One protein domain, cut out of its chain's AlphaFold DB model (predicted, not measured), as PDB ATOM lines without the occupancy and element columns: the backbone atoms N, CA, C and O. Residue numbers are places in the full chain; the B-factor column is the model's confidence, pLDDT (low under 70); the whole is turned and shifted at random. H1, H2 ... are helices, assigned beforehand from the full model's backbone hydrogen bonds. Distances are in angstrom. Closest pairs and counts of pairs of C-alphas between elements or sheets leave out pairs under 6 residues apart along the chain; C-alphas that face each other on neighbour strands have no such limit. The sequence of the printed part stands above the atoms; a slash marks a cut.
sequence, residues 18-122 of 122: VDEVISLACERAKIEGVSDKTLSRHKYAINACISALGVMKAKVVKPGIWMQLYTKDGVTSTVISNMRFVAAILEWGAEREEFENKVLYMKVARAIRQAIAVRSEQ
ATOM      1  N   VAL A  18      37.188  96.361  65.763       87.56
ATOM      2  CA  VAL A  18      37.728  97.525  65.054       87.56
ATOM      3  C   VAL A  18      37.851  98.730  65.991       87.56
ATOM      4  O   VAL A  18      38.928  99.318  66.061       87.56
ATOM      5  N   ASP A  19      36.798  99.068  66.740       87.06
ATOM      6  CA  ASP A  19      36.811 100.190  67.687       87.06
ATOM      7  C   ASP A  19      37.778  99.940  68.841       87.06
ATOM      8  O   ASP A  19      38.456 100.856  69.299       87.06
ATOM      9  N   GLU A  20      37.906  98.688  69.272       88.44
ATOM     10  CA  GLU A  20      38.904  98.279  70.255       88.44
ATOM     11  C   GLU A  20      40.332  98.534  69.744       88.44
ATOM     12  O   GLU A  20      41.134  99.170  70.428       88.44
ATOM     13  N   VAL A  21      40.640  98.143  68.503       90.38
ATOM     14  CA  VAL A  21      41.941  98.433  67.872       90.38
ATOM     15  C   VAL A  21      42.150  99.938  67.668       90.38
ATOM     16  O   VAL A  21      43.268 100.432  67.839       90.38
ATOM     17  N   ILE A  22      41.094 100.697  67.355       92.56
ATOM     18  CA  ILE A  22      41.146 102.167  67.311       92.56
ATOM     19  C   ILE A  22      41.461 102.738  68.698       92.56
ATOM     20  O   ILE A  22      42.277 103.656  68.792       92.56
ATOM     21  N   SER A  23      40.865 102.197  69.761       90.81
ATOM     22  CA  SER A  23      41.121 102.612  71.143       90.81
ATOM     23  C   SER A  23      42.584 102.389  71.528       90.81
ATOM     24  O   SER A  23      43.238 103.325  71.989       90.81
ATOM     25  N   LEU A  24      43.145 101.211  71.218       92.06
ATOM     26  CA  LEU A  24      44.572 100.917  71.412       92.06
ATOM     27  C   LEU A  24      45.467 101.932  70.690       92.06
ATOM     28  O   LEU A  24      46.421 102.452  71.267       92.06
ATOM     29  N   ALA A  25      45.147 102.254  69.434       93.44
ATOM     30  CA  ALA A  25      45.908 103.233  68.665       93.44
ATOM     31  C   ALA A  25      45.799 104.654  69.236       93.44
ATOM     32  O   ALA A  25      46.780 105.397  69.192       93.44
ATOM     33  N   CYS A  26      44.637 105.038  69.775       92.62
ATOM     34  CA  CYS A  26      44.464 106.323  70.455       92.62
ATOM     35  C   CYS A  26      45.282 106.382  71.745       92.62
ATOM     36  O   CYS A  26      45.946 107.384  71.993       92.62
ATOM     37  N   GLU A  27      45.263 105.318  72.545       92.25
ATOM     38  CA  GLU A  27      45.993 105.270  73.809       92.25
ATOM     39  C   GLU A  27      47.505 105.309  73.586       92.25
ATOM     40  O   GLU A  27      48.210 106.131  74.169       92.25
ATOM     41  N   ARG A  28      47.998 104.516  72.630       92.50
ATOM     42  CA  ARG A  28      49.399 104.564  72.214       92.50
ATOM     43  C   ARG A  28      49.804 105.950  71.710       92.50
ATOM     44  O   ARG A  28      50.850 106.456  72.101       92.50
ATOM     45  N   ALA A  29      48.971 106.578  70.879       91.62
ATOM     46  CA  ALA A  29      49.241 107.909  70.341       91.62
ATOM     47  C   ALA A  29      49.348 108.980  71.437       91.62
ATOM     48  O   ALA A  29      50.216 109.845  71.341       91.62
ATOM     49  N   LYS A  30      48.512 108.910  72.483       91.19
ATOM     50  CA  LYS A  30      48.616 109.808  73.645       91.19
ATOM     51  C   LYS A  30      49.949 109.632  74.368       91.19
ATOM     52  O   LYS A  30      50.603 110.622  74.673       91.19
ATOM     53  N   ILE A  31      50.352 108.385  74.611       90.50
ATOM     54  CA  ILE A  31      51.595 108.052  75.323       90.50
ATOM     55  C   ILE A  31      52.829 108.497  74.529       90.50
ATOM     56  O   ILE A  31      53.783 109.007  75.104       90.50
ATOM     57  N   GLU A  32      52.802 108.337  73.206       92.19
ATOM     58  CA  GLU A  32      53.902 108.711  72.311       92.19
ATOM     59  C   GLU A  32      53.881 110.198  71.890       92.19
ATOM     60  O   GLU A  32      54.764 110.635  71.155       92.19
ATOM     61  N   GLY A  33      52.888 110.990  72.319       92.38
ATOM     62  CA  GLY A  33      52.776 112.410  71.954       92.38
ATOM     63  C   GLY A  33      52.517 112.649  70.459       92.38
ATOM     64  O   GLY A  33      52.983 113.629  69.875       92.38
ATOM     65  N   VAL A  34      51.800 111.734  69.806       91.69
ATOM     66  CA  VAL A  34      51.549 111.756  68.361       91.69
ATOM     67  C   VAL A  34      50.506 112.818  67.996       91.69
ATOM     68  O   VAL A  34      49.452 112.910  68.615       91.69
ATOM     69  N   SER A  35      50.763 113.589  66.930       92.44
ATOM     70  CA  SER A  35      49.823 114.617  66.447       92.44
ATOM     71  C   SER A  35      48.464 114.054  66.001       92.44
ATOM     72  O   SER A  35      48.389 112.953  65.444       92.44
ATOM     73  N   ASP A  36      47.409 114.870  66.090       91.06
ATOM     74  CA  ASP A  36      46.055 114.516  65.630       91.06
ATOM     75  C   ASP A  36      46.004 114.107  64.152       91.06
ATOM     76  O   ASP A  36      45.270 113.194  63.763       91.06
ATOM     77  N   LYS A  37      46.832 114.738  63.308       93.50
ATOM     78  CA  LYS A  37      46.951 114.386  61.886       93.50
ATOM     79  C   LYS A  37      47.465 112.959  61.706       93.50
ATOM     80  O   LYS A  37      46.970 112.224  60.851       93.50
ATOM     81  N   THR A  38      48.455 112.560  62.497       90.69
ATOM     82  CA  THR A  38      48.995 111.197  62.470       90.69
ATOM     83  C   THR A  38      48.002 110.206  63.075       90.69
ATOM     84  O   THR A  38      47.777 109.150  62.487       90.69
ATOM     85  N   LEU A  39      47.310 110.569  64.157       91.62
ATOM     86  CA  LEU A  39      46.241 109.744  64.724       91.62
ATOM     87  C   LEU A  39      45.094 109.505  63.724       91.62
ATOM     88  O   LEU A  39      44.578 108.394  63.623       91.62
ATOM     89  N   SER A  40      44.725 110.510  62.927       94.25
ATOM     90  CA  SER A  40      43.741 110.351  61.847       94.25
ATOM     91  C   SER A  40      44.196 109.320  60.802       94.25
ATOM     92  O   SER A  40      43.419 108.455  60.393       94.25
ATOM     93  N   ARG A  41      45.490 109.319  60.444       92.69
ATOM     94  CA  ARG A  41      46.079 108.295  59.560       92.69
ATOM     95  C   ARG A  41      46.074 106.904  60.193       92.69
ATOM     96  O   ARG A  41      45.789 105.939  59.493       92.69
ATOM     97  N   HIS A  42      46.334 106.793  61.496       92.62
ATOM     98  CA  HIS A  42      46.236 105.522  62.223       92.62
ATOM     99  C   HIS A  42      44.817 104.947  62.156       92.62
ATOM    100  O   HIS A  42      44.631 103.789  61.786       92.62
ATOM    101  N   LYS A  43      43.804 105.777  62.434       93.75
ATOM    102  CA  LYS A  43      42.387 105.390  62.327       93.75
ATOM    103  C   LYS A  43      42.027 104.966  60.905       93.75
ATOM    104  O   LYS A  43      41.367 103.948  60.719       93.75
ATOM    105  N   TYR A  44      42.497 105.707  59.901       93.31
ATOM    106  CA  TYR A  44      42.315 105.340  58.497       93.31
ATOM    107  C   TYR A  44      42.930 103.971  58.174       93.31
ATOM    108  O   TYR A  44      42.261 103.136  57.568       93.31
ATOM    109  N   ALA A  45      44.166 103.708  58.611       92.31
ATOM    110  CA  ALA A  45      44.842 102.433  58.376       92.31
ATOM    111  C   ALA A  45      44.082 101.247  58.995       92.31
ATOM    112  O   ALA A  45      43.941 100.209  58.352       92.31
ATOM    113  N   ILE A  46      43.538 101.416  60.204       92.81
ATOM    114  CA  ILE A  46      42.719 100.394  60.875       92.81
ATOM    115  C   ILE A  46      41.408 100.162  60.114       92.81
ATOM    116  O   ILE A  46      41.063  99.019  59.812       92.81
ATOM    117  N   ASN A  47      40.711 101.236  59.732       90.25
ATOM    118  CA  ASN A  47      39.465 101.149  58.968       90.25
ATOM    119  C   ASN A  47      39.664 100.539  57.573       90.25
ATOM    120  O   ASN A  47      38.794  99.824  57.085       90.25
ATOM    121  N   ALA A  48      40.823 100.736  56.945       89.19
ATOM    122  CA  ALA A  48      41.160 100.065  55.690       89.19
ATOM    123  C   ALA A  48      41.243  98.529  55.837       89.19
ATOM    124  O   ALA A  48      41.089  97.807  54.853       89.19
ATOM    125  N   CYS A  49      41.437  98.018  57.058       88.19
ATOM    126  CA  CYS A  49      41.437  96.590  57.381       88.19
ATOM    127  C   CYS A  49      40.082  96.080  57.913       88.19
ATOM    128  O   CYS A  49      40.003  94.935  58.367       88.19
ATOM    129  N   ILE A  50      39.005  96.877  57.845       86.31
ATOM    130  CA  ILE A  50      37.694  96.544  58.434       86.31
ATOM    131  C   ILE A  50      37.109  95.226  57.916       86.31
ATOM    132  O   ILE A  50      36.493  94.488  58.675       86.31
ATOM    133  N   SER A  51      37.334  94.879  56.648       82.00
ATOM    134  CA  SER A  51      36.829  93.629  56.068       82.00
ATOM    135  C   SER A  51      37.469  92.382  56.684       82.00
ATOM    136  O   SER A  51      36.817  91.343  56.748       82.00
ATOM    137  N   ALA A  52      38.709  92.483  57.175       82.25
ATOM    138  CA  ALA A  52      39.390  91.416  57.905       82.25
ATOM    139  C   ALA A  52      39.143  91.493  59.419       82.25
ATOM    140  O   ALA A  52      39.040  90.455  60.063       82.25
ATOM    141  N   LEU A  53      39.024  92.695  59.994       80.69
ATOM    142  CA  LEU A  53      38.799  92.903  61.432       80.69
ATOM    143  C   LEU A  53      37.339  92.692  61.863       80.69
ATOM    144  O   LEU A  53      37.086  92.264  62.985       80.69
ATOM    145  N   GLY A  54      36.383  92.963  60.975       78.25
ATOM    146  CA  GLY A  54      34.944  92.835  61.219       78.25
ATOM    147  C   GLY A  54      34.408  91.404  61.110       78.25
ATOM    148  O   GLY A  54      33.206  91.179  61.254       78.25
ATOM    149  N   VAL A  55      35.268  90.416  60.836       77.12
ATOM    150  CA  VAL A  55      34.879  88.996  60.831       77.12
ATOM    151  C   VAL A  55      34.835  88.428  62.255       77.12
ATOM    152  O   VAL A  55      35.323  89.018  63.209       77.12
ATOM    153  N   MET A  56      34.293  87.218  62.414       76.00
ATOM    154  CA  MET A  56      34.255  86.524  63.711       76.00
ATOM    155  C   MET A  56      35.650  86.330  64.349       76.00
ATOM    156  O   MET A  56      36.626  86.073  63.647       76.00
ATOM    157  N   LYS A  57      35.714  86.287  65.690       73.31
ATOM    158  CA  LYS A  57      36.933  86.071  66.519       73.31
ATOM    159  C   LYS A  57      37.736  84.852  66.064       73.31
ATOM    160  O   LYS A  57      38.948  84.909  65.890       73.31
ATOM    161  N   ALA A  58      37.038  83.759  65.764       77.88
ATOM    162  CA  ALA A  58      37.647  82.525  65.271       77.88
ATOM    163  C   ALA A  58      38.224  82.626  63.843       77.88
ATOM    164  O   ALA A  58      38.983  81.753  63.424       77.88
ATOM    165  N   LYS A  59      37.837  83.644  63.069       82.69
ATOM    166  CA  LYS A  59      38.305  83.880  61.697       82.69
ATOM    167  C   LYS A  59      39.466  84.872  61.660       82.69
ATOM    168  O   LYS A  59      40.435  84.593  60.968       82.69
ATOM    169  N   VAL A  60      39.416  85.963  62.426       87.12
ATOM    170  CA  VAL A  60      40.453  87.019  62.409       87.12
ATOM    171  C   VAL A  60      41.838  86.520  62.860       87.12
ATOM    172  O   VAL A  60      42.860  87.068  62.472       87.12
ATOM    173  N   VAL A  61      41.898  85.416  63.608       91.31
ATOM    174  CA  VAL A  61      43.155  84.743  63.988       91.31
ATOM    175  C   VAL A  61      43.740  83.841  62.891       91.31
ATOM    176  O   VAL A  61      44.743  83.171  63.122       91.31
ATOM    177  N   LYS A  62      43.113  83.762  61.711       92.62
ATOM    178  CA  LYS A  62      43.579  82.928  60.596       92.62
ATOM    179  C   LYS A  62      44.321  83.791  59.571       92.62
ATOM    180  O   LYS A  62      43.700  84.709  59.033       92.62
ATOM    181  N   PRO A  63      45.577  83.467  59.207       91.44
ATOM    182  CA  PRO A  63      46.335  84.226  58.208       91.44
ATOM    183  C   PRO A  63      45.581  84.394  56.887       91.44
ATOM    184  O   PRO A  63      45.540  85.488  56.342       91.44
ATOM    185  N   GLY A  64      44.885  83.351  56.421       90.69
ATOM    186  CA  GLY A  64      44.133  83.383  55.163       90.69
ATOM    187  C   GLY A  64      43.069  84.485  55.064       90.69
ATOM    188  O   GLY A  64      42.787  84.941  53.963       90.69
ATOM    189  N   ILE A  65      42.508  84.964  56.184       91.00
ATOM    190  CA  ILE A  65      41.594  86.123  56.176       91.00
ATOM    191  C   ILE A  65      42.343  87.409  55.813       91.00
ATOM    192  O   ILE A  65      41.836  88.235  55.063       91.00
ATOM    193  N   TRP A  66      43.565  87.561  56.315       92.12
ATOM    194  CA  TRP A  66      44.424  88.711  56.054       92.12
ATOM    195  C   TRP A  66      45.016  88.683  54.650       92.12
ATOM    196  O   TRP A  66      45.145  89.733  54.026       92.12
ATOM    197  N   MET A  67      45.305  87.487  54.128       89.69
ATOM    198  CA  MET A  67      45.775  87.316  52.752       89.69
ATOM    199  C   MET A  67      44.777  87.884  51.736       89.69
ATOM    200  O   MET A  67      45.173  88.560  50.790       89.69
ATOM    201  N   GLN A  68      43.473  87.705  51.978       86.62
ATOM    202  CA  GLN A  68      42.410  88.199  51.093       86.62
ATOM    203  C   GLN A  68      42.427  89.717  50.878       86.62
ATOM    204  O   GLN A  68      41.923  90.192  49.859       86.62
ATOM    205  N   LEU A  69      43.001  90.485  51.814       86.06
ATOM    206  CA  LEU A  69      43.135  91.934  51.664       86.06
ATOM    207  C   LEU A  69      44.051  92.305  50.503       86.06
ATOM    208  O   LEU A  69      43.906  93.389  49.943       86.06
ATOM    209  N   TYR A  70      44.991  91.422  50.160       81.31
ATOM    210  CA  TYR A  70      46.048  91.737  49.220       81.31
ATOM    211  C   TYR A  70      46.152  90.797  48.014       81.31
ATOM    212  O   TYR A  70      46.994  91.032  47.150       81.31
ATOM    213  N   THR A  71      45.309  89.764  47.943       75.88
ATOM    214  CA  THR A  71      45.202  88.842  46.798       75.88
ATOM    215  C   THR A  71      44.241  89.328  45.711       75.88
ATOM    216  O   THR A  71      44.130  88.681  44.678       75.88
ATOM    217  N   LYS A  72      43.503  90.426  45.928       65.38
ATOM    218  CA  LYS A  72      42.746  91.083  44.850       65.38
ATOM    219  C   LYS A  72      43.733  91.830  43.946       65.38
ATOM    220  O   LYS A  72      44.642  92.473  44.464       65.38
ATOM    221  N   ASP A  73      43.579  91.729  42.628       48.25
ATOM    222  CA  ASP A  73      44.499  92.348  41.663       48.25
ATOM    223  C   ASP A  73      44.771  93.832  41.972       48.25
ATOM    224  O   ASP A  73      43.864  94.592  42.319       48.25
ATOM    225  N   GLY A  74      46.040  94.241  41.857       59.81
ATOM    226  CA  GLY A  74      46.461  95.639  42.017       59.81
ATOM    227  C   GLY A  74      46.747  96.100  43.451       59.81
ATOM    228  O   GLY A  74      46.767  97.304  43.712       59.81
ATOM    229  N   VAL A  75      46.975  95.189  44.405       59.59
ATOM    230  CA  VAL A  75      47.184  95.605  45.799       59.59
ATOM    231  C   VAL A  75      48.495  96.359  46.006       59.59
ATOM    232  O   VAL A  75      49.599  95.823  45.874       59.59
ATOM    233  N   THR A  76      48.302  97.607  46.425       72.88
ATOM    234  CA  THR A  76      49.295  98.637  46.693       72.88
ATOM    235  C   THR A  76      50.078  98.351  47.977       72.88
ATOM    236  O   THR A  76      49.550  97.806  48.951       72.88
ATOM    237  N   SER A  77      51.345  98.769  48.011       83.44
ATOM    238  CA  SER A  77      52.203  98.795  49.210       83.44
ATOM    239  C   SER A  77      51.507  99.387  50.450       83.44
ATOM    240  O   SER A  77      51.824  99.012  51.581       83.44
ATOM    241  N   THR A  78      50.503 100.244  50.242       88.31
ATOM    242  CA  THR A  78      49.606 100.805  51.256       88.31
ATOM    243  C   THR A  78      48.866  99.749  52.079       88.31
ATOM    244  O   THR A  78      48.834  99.869  53.300       88.31
ATOM    245  N   VAL A  79      48.307  98.694  51.470       89.25
ATOM    246  CA  VAL A  79      47.555  97.663  52.219       89.25
ATOM    247  C   VAL A  79      48.477  96.913  53.174       89.25
ATOM    248  O   VAL A  79      48.159  96.755  54.351       89.25
ATOM    249  N   ILE A  80      49.657  96.515  52.695       90.50
ATOM    250  CA  ILE A  80      50.661  95.834  53.520       90.50
ATOM    251  C   ILE A  80      51.141  96.761  54.640       90.50
ATOM    252  O   ILE A  80      51.294  96.319  55.776       90.50
ATOM    253  N   SER A  81      51.357  98.047  54.346       92.25
ATOM    254  CA  SER A  81      51.728  99.043  55.356       92.25
ATOM    255  C   SER A  81      50.660  99.169  56.450       92.25
ATOM    256  O   SER A  81      50.982  99.085  57.635       92.25
ATOM    257  N   ASN A  82      49.382  99.253  56.069       94.31
ATOM    258  CA  ASN A  82      48.264  99.295  57.013       94.31
ATOM    259  C   ASN A  82      48.205  98.026  57.873       94.31
ATOM    260  O   ASN A  82      48.058  98.112  59.088       94.31
ATOM    261  N   MET A  83      48.399  96.851  57.272       94.62
ATOM    262  CA  MET A  83      48.461  95.586  58.005       94.62
ATOM    263  C   MET A  83      49.620  95.560  59.010       94.62
ATOM    264  O   MET A  83      49.417  95.197  60.168       94.62
ATOM    265  N   ARG A  84      50.827  95.988  58.610       95.50
ATOM    266  CA  ARG A  84      51.984  96.098  59.520       95.50
ATOM    267  C   ARG A  84      51.686  97.029  60.689       95.50
ATOM    268  O   ARG A  84      52.026  96.698  61.822       95.50
ATOM    269  N   PHE A  85      51.040  98.159  60.412       95.88
ATOM    270  CA  PHE A  85      50.626  99.105  61.437       95.88
ATOM    271  C   PHE A  85      49.644  98.466  62.429       95.88
ATOM    272  O   PHE A  85      49.890  98.492  63.632       95.88
ATOM    273  N   VAL A  86      48.582  97.818  61.942       96.31
ATOM    274  CA  VAL A  86      47.595  97.133  62.794       96.31
ATOM    275  C   VAL A  86      48.251  96.043  63.648       96.31
ATOM    276  O   VAL A  86      47.976  95.963  64.844       96.31
ATOM    277  N   ALA A  87      49.156  95.240  63.076       97.12
ATOM    278  CA  ALA A  87      49.901  94.231  63.831       97.12
ATOM    279  C   ALA A  87      50.718  94.854  64.971       97.12
ATOM    280  O   ALA A  87      50.668  94.351  66.088       97.12
ATOM    281  N   ALA A  88      51.396  95.977  64.718       97.38
ATOM    282  CA  ALA A  88      52.182  96.676  65.731       97.38
ATOM    283  C   ALA A  88      51.319  97.288  66.853       97.38
ATOM    284  O   ALA A  88      51.749  97.323  68.003       97.38
ATOM    285  N   ILE A  89      50.110  97.775  66.548       96.06
ATOM    286  CA  ILE A  89      49.157  98.249  67.571       96.06
ATOM    287  C   ILE A  89      48.683  97.093  68.458       96.06
ATOM    288  O   ILE A  89      48.616  97.234  69.676       96.06
ATOM    289  N   LEU A  90      48.381  95.945  67.853       95.62
ATOM    290  CA  LEU A  90      47.941  94.750  68.570       95.62
ATOM    291  C   LEU A  90      49.063  94.121  69.410       95.62
ATOM    292  O   LEU A  90      48.803  93.692  70.528       95.62
ATOM    293  N   GLU A  91      50.297  94.079  68.898       97.19
ATOM    294  CA  GLU A  91      51.490  93.654  69.652       97.19
ATOM    295  C   GLU A  91      51.674  94.531  70.892       97.19
ATOM    296  O   GLU A  91      51.710  94.015  72.004       97.19
ATOM    297  N   TRP A  92      51.652  95.852  70.709       95.25
ATOM    298  CA  TRP A  92      51.746  96.811  71.807       95.25
ATOM    299  C   TRP A  92      50.632  96.629  72.847       95.25
ATOM    300  O   TRP A  92      50.899  96.608  74.042       95.25
ATOM    301  N   GLY A  93      49.382  96.450  72.407       92.69
ATOM    302  CA  GLY A  93      48.258  96.194  73.311       92.69
ATOM    303  C   GLY A  93      48.347  94.839  74.020       92.69
ATOM    304  O   GLY A  93      47.769  94.664  75.085       92.69
ATOM    305  N   ALA A  94      49.052  93.857  73.454       92.75
ATOM    306  CA  ALA A  94      49.214  92.539  74.064       92.75
ATOM    307  C   ALA A  94      50.273  92.509  75.179       92.75
ATOM    308  O   ALA A  94      50.237  91.612  76.020       92.75
ATOM    309  N   GLU A  95      51.209  93.459  75.178       92.12
ATOM    310  CA  GLU A  95      52.265  93.619  76.194       92.12
ATOM    311  C   GLU A  95      51.773  94.323  77.469       92.12
ATOM    312  O   GLU A  95      52.499  94.448  78.452       92.12
ATOM    313  N   ARG A  96      50.527  94.789  77.447       84.75
ATOM    314  CA  ARG A  96      49.884  95.613  78.466       84.75
ATOM    315  C   ARG A  96      48.977  94.751  79.336       84.75
ATOM    316  O   ARG A  96      48.126  94.019  78.827       84.75
ATOM    317  N   GLU A  97      49.146  94.838  80.649       77.12
ATOM    318  CA  GLU A  97      48.339  94.069  81.605       77.12
ATOM    319  C   GLU A  97      46.909  94.616  81.728       77.12
ATOM    320  O   GLU A  97      45.995  93.882  82.094       77.12
ATOM    321  N   GLU A  98      46.694  95.881  81.364       79.12
ATOM    322  CA  GLU A  98      45.405  96.569  81.451       79.12
ATOM    323  C   GLU A  98      44.362  96.124  80.407       79.12
ATOM    324  O   GLU A  98      43.186  96.461  80.548       79.12
ATOM    325  N   PHE A  99      44.743  95.360  79.373       77.44
ATOM    326  CA  PHE A  99      43.809  94.920  78.332       77.44
ATOM    327  C   PHE A  99      43.424  93.440  78.457       77.44
ATOM    328  O   PHE A  99      44.230  92.528  78.249       77.44
ATOM    329  N   GLU A 100      42.132  93.186  78.680       76.62
ATOM    330  CA  GLU A 100      41.567  91.837  78.855       76.62
ATOM    331  C   GLU A 100      41.792  90.918  77.640       76.62
ATOM    332  O   GLU A 100      41.976  89.706  77.773       76.62
ATOM    333  N   ASN A 101      41.822  91.487  76.432       84.69
ATOM    334  CA  ASN A 101      41.942  90.737  75.183       84.69
ATOM    335  C   ASN A 101      43.399  90.509  74.725       84.69
ATOM    336  O   ASN A 101      43.607  90.082  73.585       84.69
ATOM    337  N   LYS A 102      44.414  90.696  75.588       86.25
ATOM    338  CA  LYS A 102      45.848  90.584  75.231       86.25
ATOM    339  C   LYS A 102      46.224  89.318  74.448       86.25
ATOM    340  O   LYS A 102      46.942  89.367  73.446       86.25
ATOM    341  N   VAL A 103      45.661  88.168  74.832       90.25
ATOM    342  CA  VAL A 103      45.889  86.882  74.144       90.25
ATOM    343  C   VAL A 103      45.326  86.895  72.721       90.25
ATOM    344  O   VAL A 103      45.938  86.347  71.800       90.25
ATOM    345  N   LEU A 104      44.151  87.494  72.527       90.06
ATOM    346  CA  LEU A 104      43.541  87.622  71.210       90.06
ATOM    347  C   LEU A 104      44.347  88.583  70.336       90.06
ATOM    348  O   LEU A 104      44.612  88.243  69.184       90.06
ATOM    349  N   TYR A 105      44.786  89.722  70.874       92.69
ATOM    350  CA  TYR A 105      45.593  90.684  70.124       92.69
ATOM    351  C   TYR A 105      46.864  90.047  69.569       92.69
ATOM    352  O   TYR A 105      47.110  90.115  68.366       92.69
ATOM    353  N   MET A 106      47.604  89.325  70.414       95.56
ATOM    354  CA  MET A 106      48.816  88.615  70.003       95.56
ATOM    355  C   MET A 106      48.531  87.571  68.913       95.56
ATOM    356  O   MET A 106      49.284  87.449  67.947       95.56
ATOM    357  N   LYS A 107      47.423  86.822  69.018       95.06
ATOM    358  CA  LYS A 107      47.022  85.852  67.980       95.06
ATOM    359  C   LYS A 107      46.714  86.531  66.648       95.06
ATOM    360  O   LYS A 107      47.116  86.024  65.604       95.06
ATOM    361  N   VAL A 108      46.019  87.666  66.676       94.88
ATOM    362  CA  VAL A 108      45.688  88.421  65.464       94.88
ATOM    363  C   VAL A 108      46.937  89.049  64.848       94.88
ATOM    364  O   VAL A 108      47.150  88.900  63.646       94.88
ATOM    365  N   ALA A 109      47.806  89.665  65.650       96.81
ATOM    366  CA  ALA A 109      49.067  90.219  65.169       96.81
ATOM    367  C   ALA A 109      49.930  89.154  64.478       96.81
ATOM    368  O   ALA A 109      50.390  89.359  63.355       96.81
ATOM    369  N   ARG A 110      50.061  87.965  65.083       97.19
ATOM    370  CA  ARG A 110      50.761  86.824  64.469       97.19
ATOM    371  C   ARG A 110      50.135  86.406  63.142       97.19
ATOM    372  O   ARG A 110      50.868  86.174  62.184       97.19
ATOM    373  N   ALA A 111      48.806  86.353  63.061       95.81
ATOM    374  CA  ALA A 111      48.113  86.018  61.820       95.81
ATOM    375  C   ALA A 111      48.402  87.032  60.699       95.81
ATOM    376  O   ALA A 111      48.645  86.633  59.560       95.81
ATOM    377  N   ILE A 112      48.440  88.329  61.029       95.75
ATOM    378  CA  ILE A 112      48.818  89.394  60.092       95.75
ATOM    379  C   ILE A 112      50.269  89.225  59.630       95.75
ATOM    380  O   ILE A 112      50.540  89.255  58.429       95.75
ATOM    381  N   ARG A 113      51.207  89.033  60.569       95.81
ATOM    382  CA  ARG A 113      52.641  88.863  60.276       95.81
ATOM    383  C   ARG A 113      52.886  87.662  59.363       95.81
ATOM    384  O   ARG A 113      53.623  87.789  58.391       95.81
ATOM    385  N   GLN A 114      52.225  86.538  59.635       95.00
ATOM    386  CA  GLN A 114      52.288  85.336  58.799       95.00
ATOM    387  C   GLN A 114      51.741  85.586  57.393       95.00
ATOM    388  O   GLN A 114      52.378  85.187  56.425       95.00
ATOM    389  N   ALA A 115      50.607  86.282  57.262       92.62
ATOM    390  CA  ALA A 115      50.083  86.638  55.945       92.62
ATOM    391  C   ALA A 115      51.099  87.487  55.161       92.62
ATOM    392  O   ALA A 115      51.448  87.159  54.034       92.62
ATOM    393  N   ILE A 116      51.661  88.528  55.781       91.94
ATOM    394  CA  ILE A 116      52.665  89.382  55.126       91.94
ATOM    395  C   ILE A 116      53.900  88.578  54.695       91.94
ATOM    396  O   ILE A 116      54.367  88.773  53.575       91.94
ATOM    397  N   ALA A 117      54.407  87.684  55.551       90.62
ATOM    398  CA  ALA A 117      55.572  86.852  55.250       90.62
ATOM    399  C   ALA A 117      55.357  85.982  54.002       90.62
ATOM    400  O   ALA A 117      56.193  86.005  53.106       90.62
ATOM    401  N   VAL A 118      54.193  85.329  53.881       84.75
ATOM    402  CA  VAL A 118      53.854  84.504  52.704       84.75
ATOM    403  C   VAL A 118      53.877  85.311  51.401       84.75
ATOM    404  O   VAL A 118      54.225  84.770  50.359       84.75
ATOM    405  N   ARG A 119      53.534  86.608  51.426       75.69
ATOM    406  CA  ARG A 119      53.655  87.469  50.237       75.69
ATOM    407  C   ARG A 119      55.094  87.899  49.950       75.69
ATOM    408  O   ARG A 119      55.413  88.148  48.800       75.69
ATOM    409  N   SER A 120      55.939  88.055  50.965       64.62
ATOM    410  CA  SER A 120      57.347  88.430  50.760       64.62
ATOM    411  C   SER A 120      58.188  87.310  50.139       64.62
ATOM    412  O   SER A 120      59.276  87.592  49.653       64.62
ATOM    413  N   GLU A 121      57.687  86.075  50.155       61.56
ATOM    414  CA  GLU A 121      58.301  84.902  49.522       61.56
ATOM    415  C   GLU A 121      57.817  84.654  48.075       61.56
ATOM    416  O   GLU A 121      58.302  83.722  47.434       61.56
ATOM    417  N   GLN A 122      56.875  85.460  47.565       52.97
ATOM    418  CA  GLN A 122      56.349  85.403  46.189       52.97
ATOM    419  C   GLN A 122      56.949  86.504  45.318       52.97
ATOM    420  O   GLN A 122      57.219  86.210  44.134       52.97
TER     421      GLN A 122
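What this domain is: This is residues 18 to 122 of the 122 residues of an uncharacterized protein of Serratia marcescens (UniProt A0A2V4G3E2). Two helical hairpins cross: H1 and H2 lie side by side across H6, and H7 folds back along H6 on the side away from them, which leaves H6 in the middle. Between the hairpins the chain runs through three short helices, H3, H4 and H5, from the end of H2 over to H7, where H5 packs; residues 72 to 77 of the following loop, of which 77 belongs to H6, stick out. The printed part has 105 residues, with seven named helices in the order H1 to H7 and no named strand; the class is all helix. It is compact, with a radius of gyration of the C-alphas of 13.3 A, and spans 37 by 29 by 23 A.

Where its parts are: H1, residues 18 to 31, begins at C-alpha 18 (37.728, 97.525, 65.054) and is 20.2 A long from first to last C-alpha. H2, residues 36 to 48, is 18.2 A long. The short helices follow: H3, residues 50 to 53, H4, residues 57 to 60, and H5, residues 63 to 67. H6, residues 77 to 94, begins at C-alpha 77 (52.203, 98.795, 49.210) and is 25.8 A long. H7, residues 102 to 120, the longest helix, is 27.1 A long and ends at C-alpha 120 (57.347, 88.430, 50.760).

How they stand to each other: H6 is the hub and touches H1, H2 and H7. H1 and H2 form a helical hairpin, opposite ways at a shallow tilt of 25 degrees; their closest C-alphas, of Ile 22 and Lys 43, are 6.1 A apart. H1 touches residues 86 to 93 of H6 alone, about perpendicular at 75 degrees, closest at the C-alphas of Ala 25 and Ile 89, 6.0 A. H2 touches residues 79 to 86 of H6 alone, about perpendicular at 78 degrees, closest at the C-alphas of Ala 45 and Asn 82, 4.8 A. H6 and H7 form the second helical hairpin, opposite ways at a shallow tilt of 27 degrees, closest at the C-alphas of Ala 94 and Lys 102, 4.1 A. H7 is apart from H1 and H2. H5 touches residues 111 to 116 of H7 alone, closest at the C-alphas of Pro 63 and Ala 111, 4.4 A. H3 is close to H5 but not clearly touching, with the C-alphas of Ala 52 and Ile 65 6.0 A apart; H4 is close to H7 but not clearly touching, with those of Val 60 and Val 108 6.2 A apart. In H1, H2, H5, H6 and H7 every O i to N i+4 pair is within hydrogen-bond range; H3 and H4 are too short for such a pair.

The domain as a whole: The two C-alphas farthest apart, of Asp 73 and Glu 97, are 40.2 A apart. The printed part has no cut and no long link; H5 to H6, with 9 residues, and H6 to H7, with 7, are short links. Residues 72 to 75 and 120 to 122 have pLDDT under 70, and the mean of the printed part is 87.4.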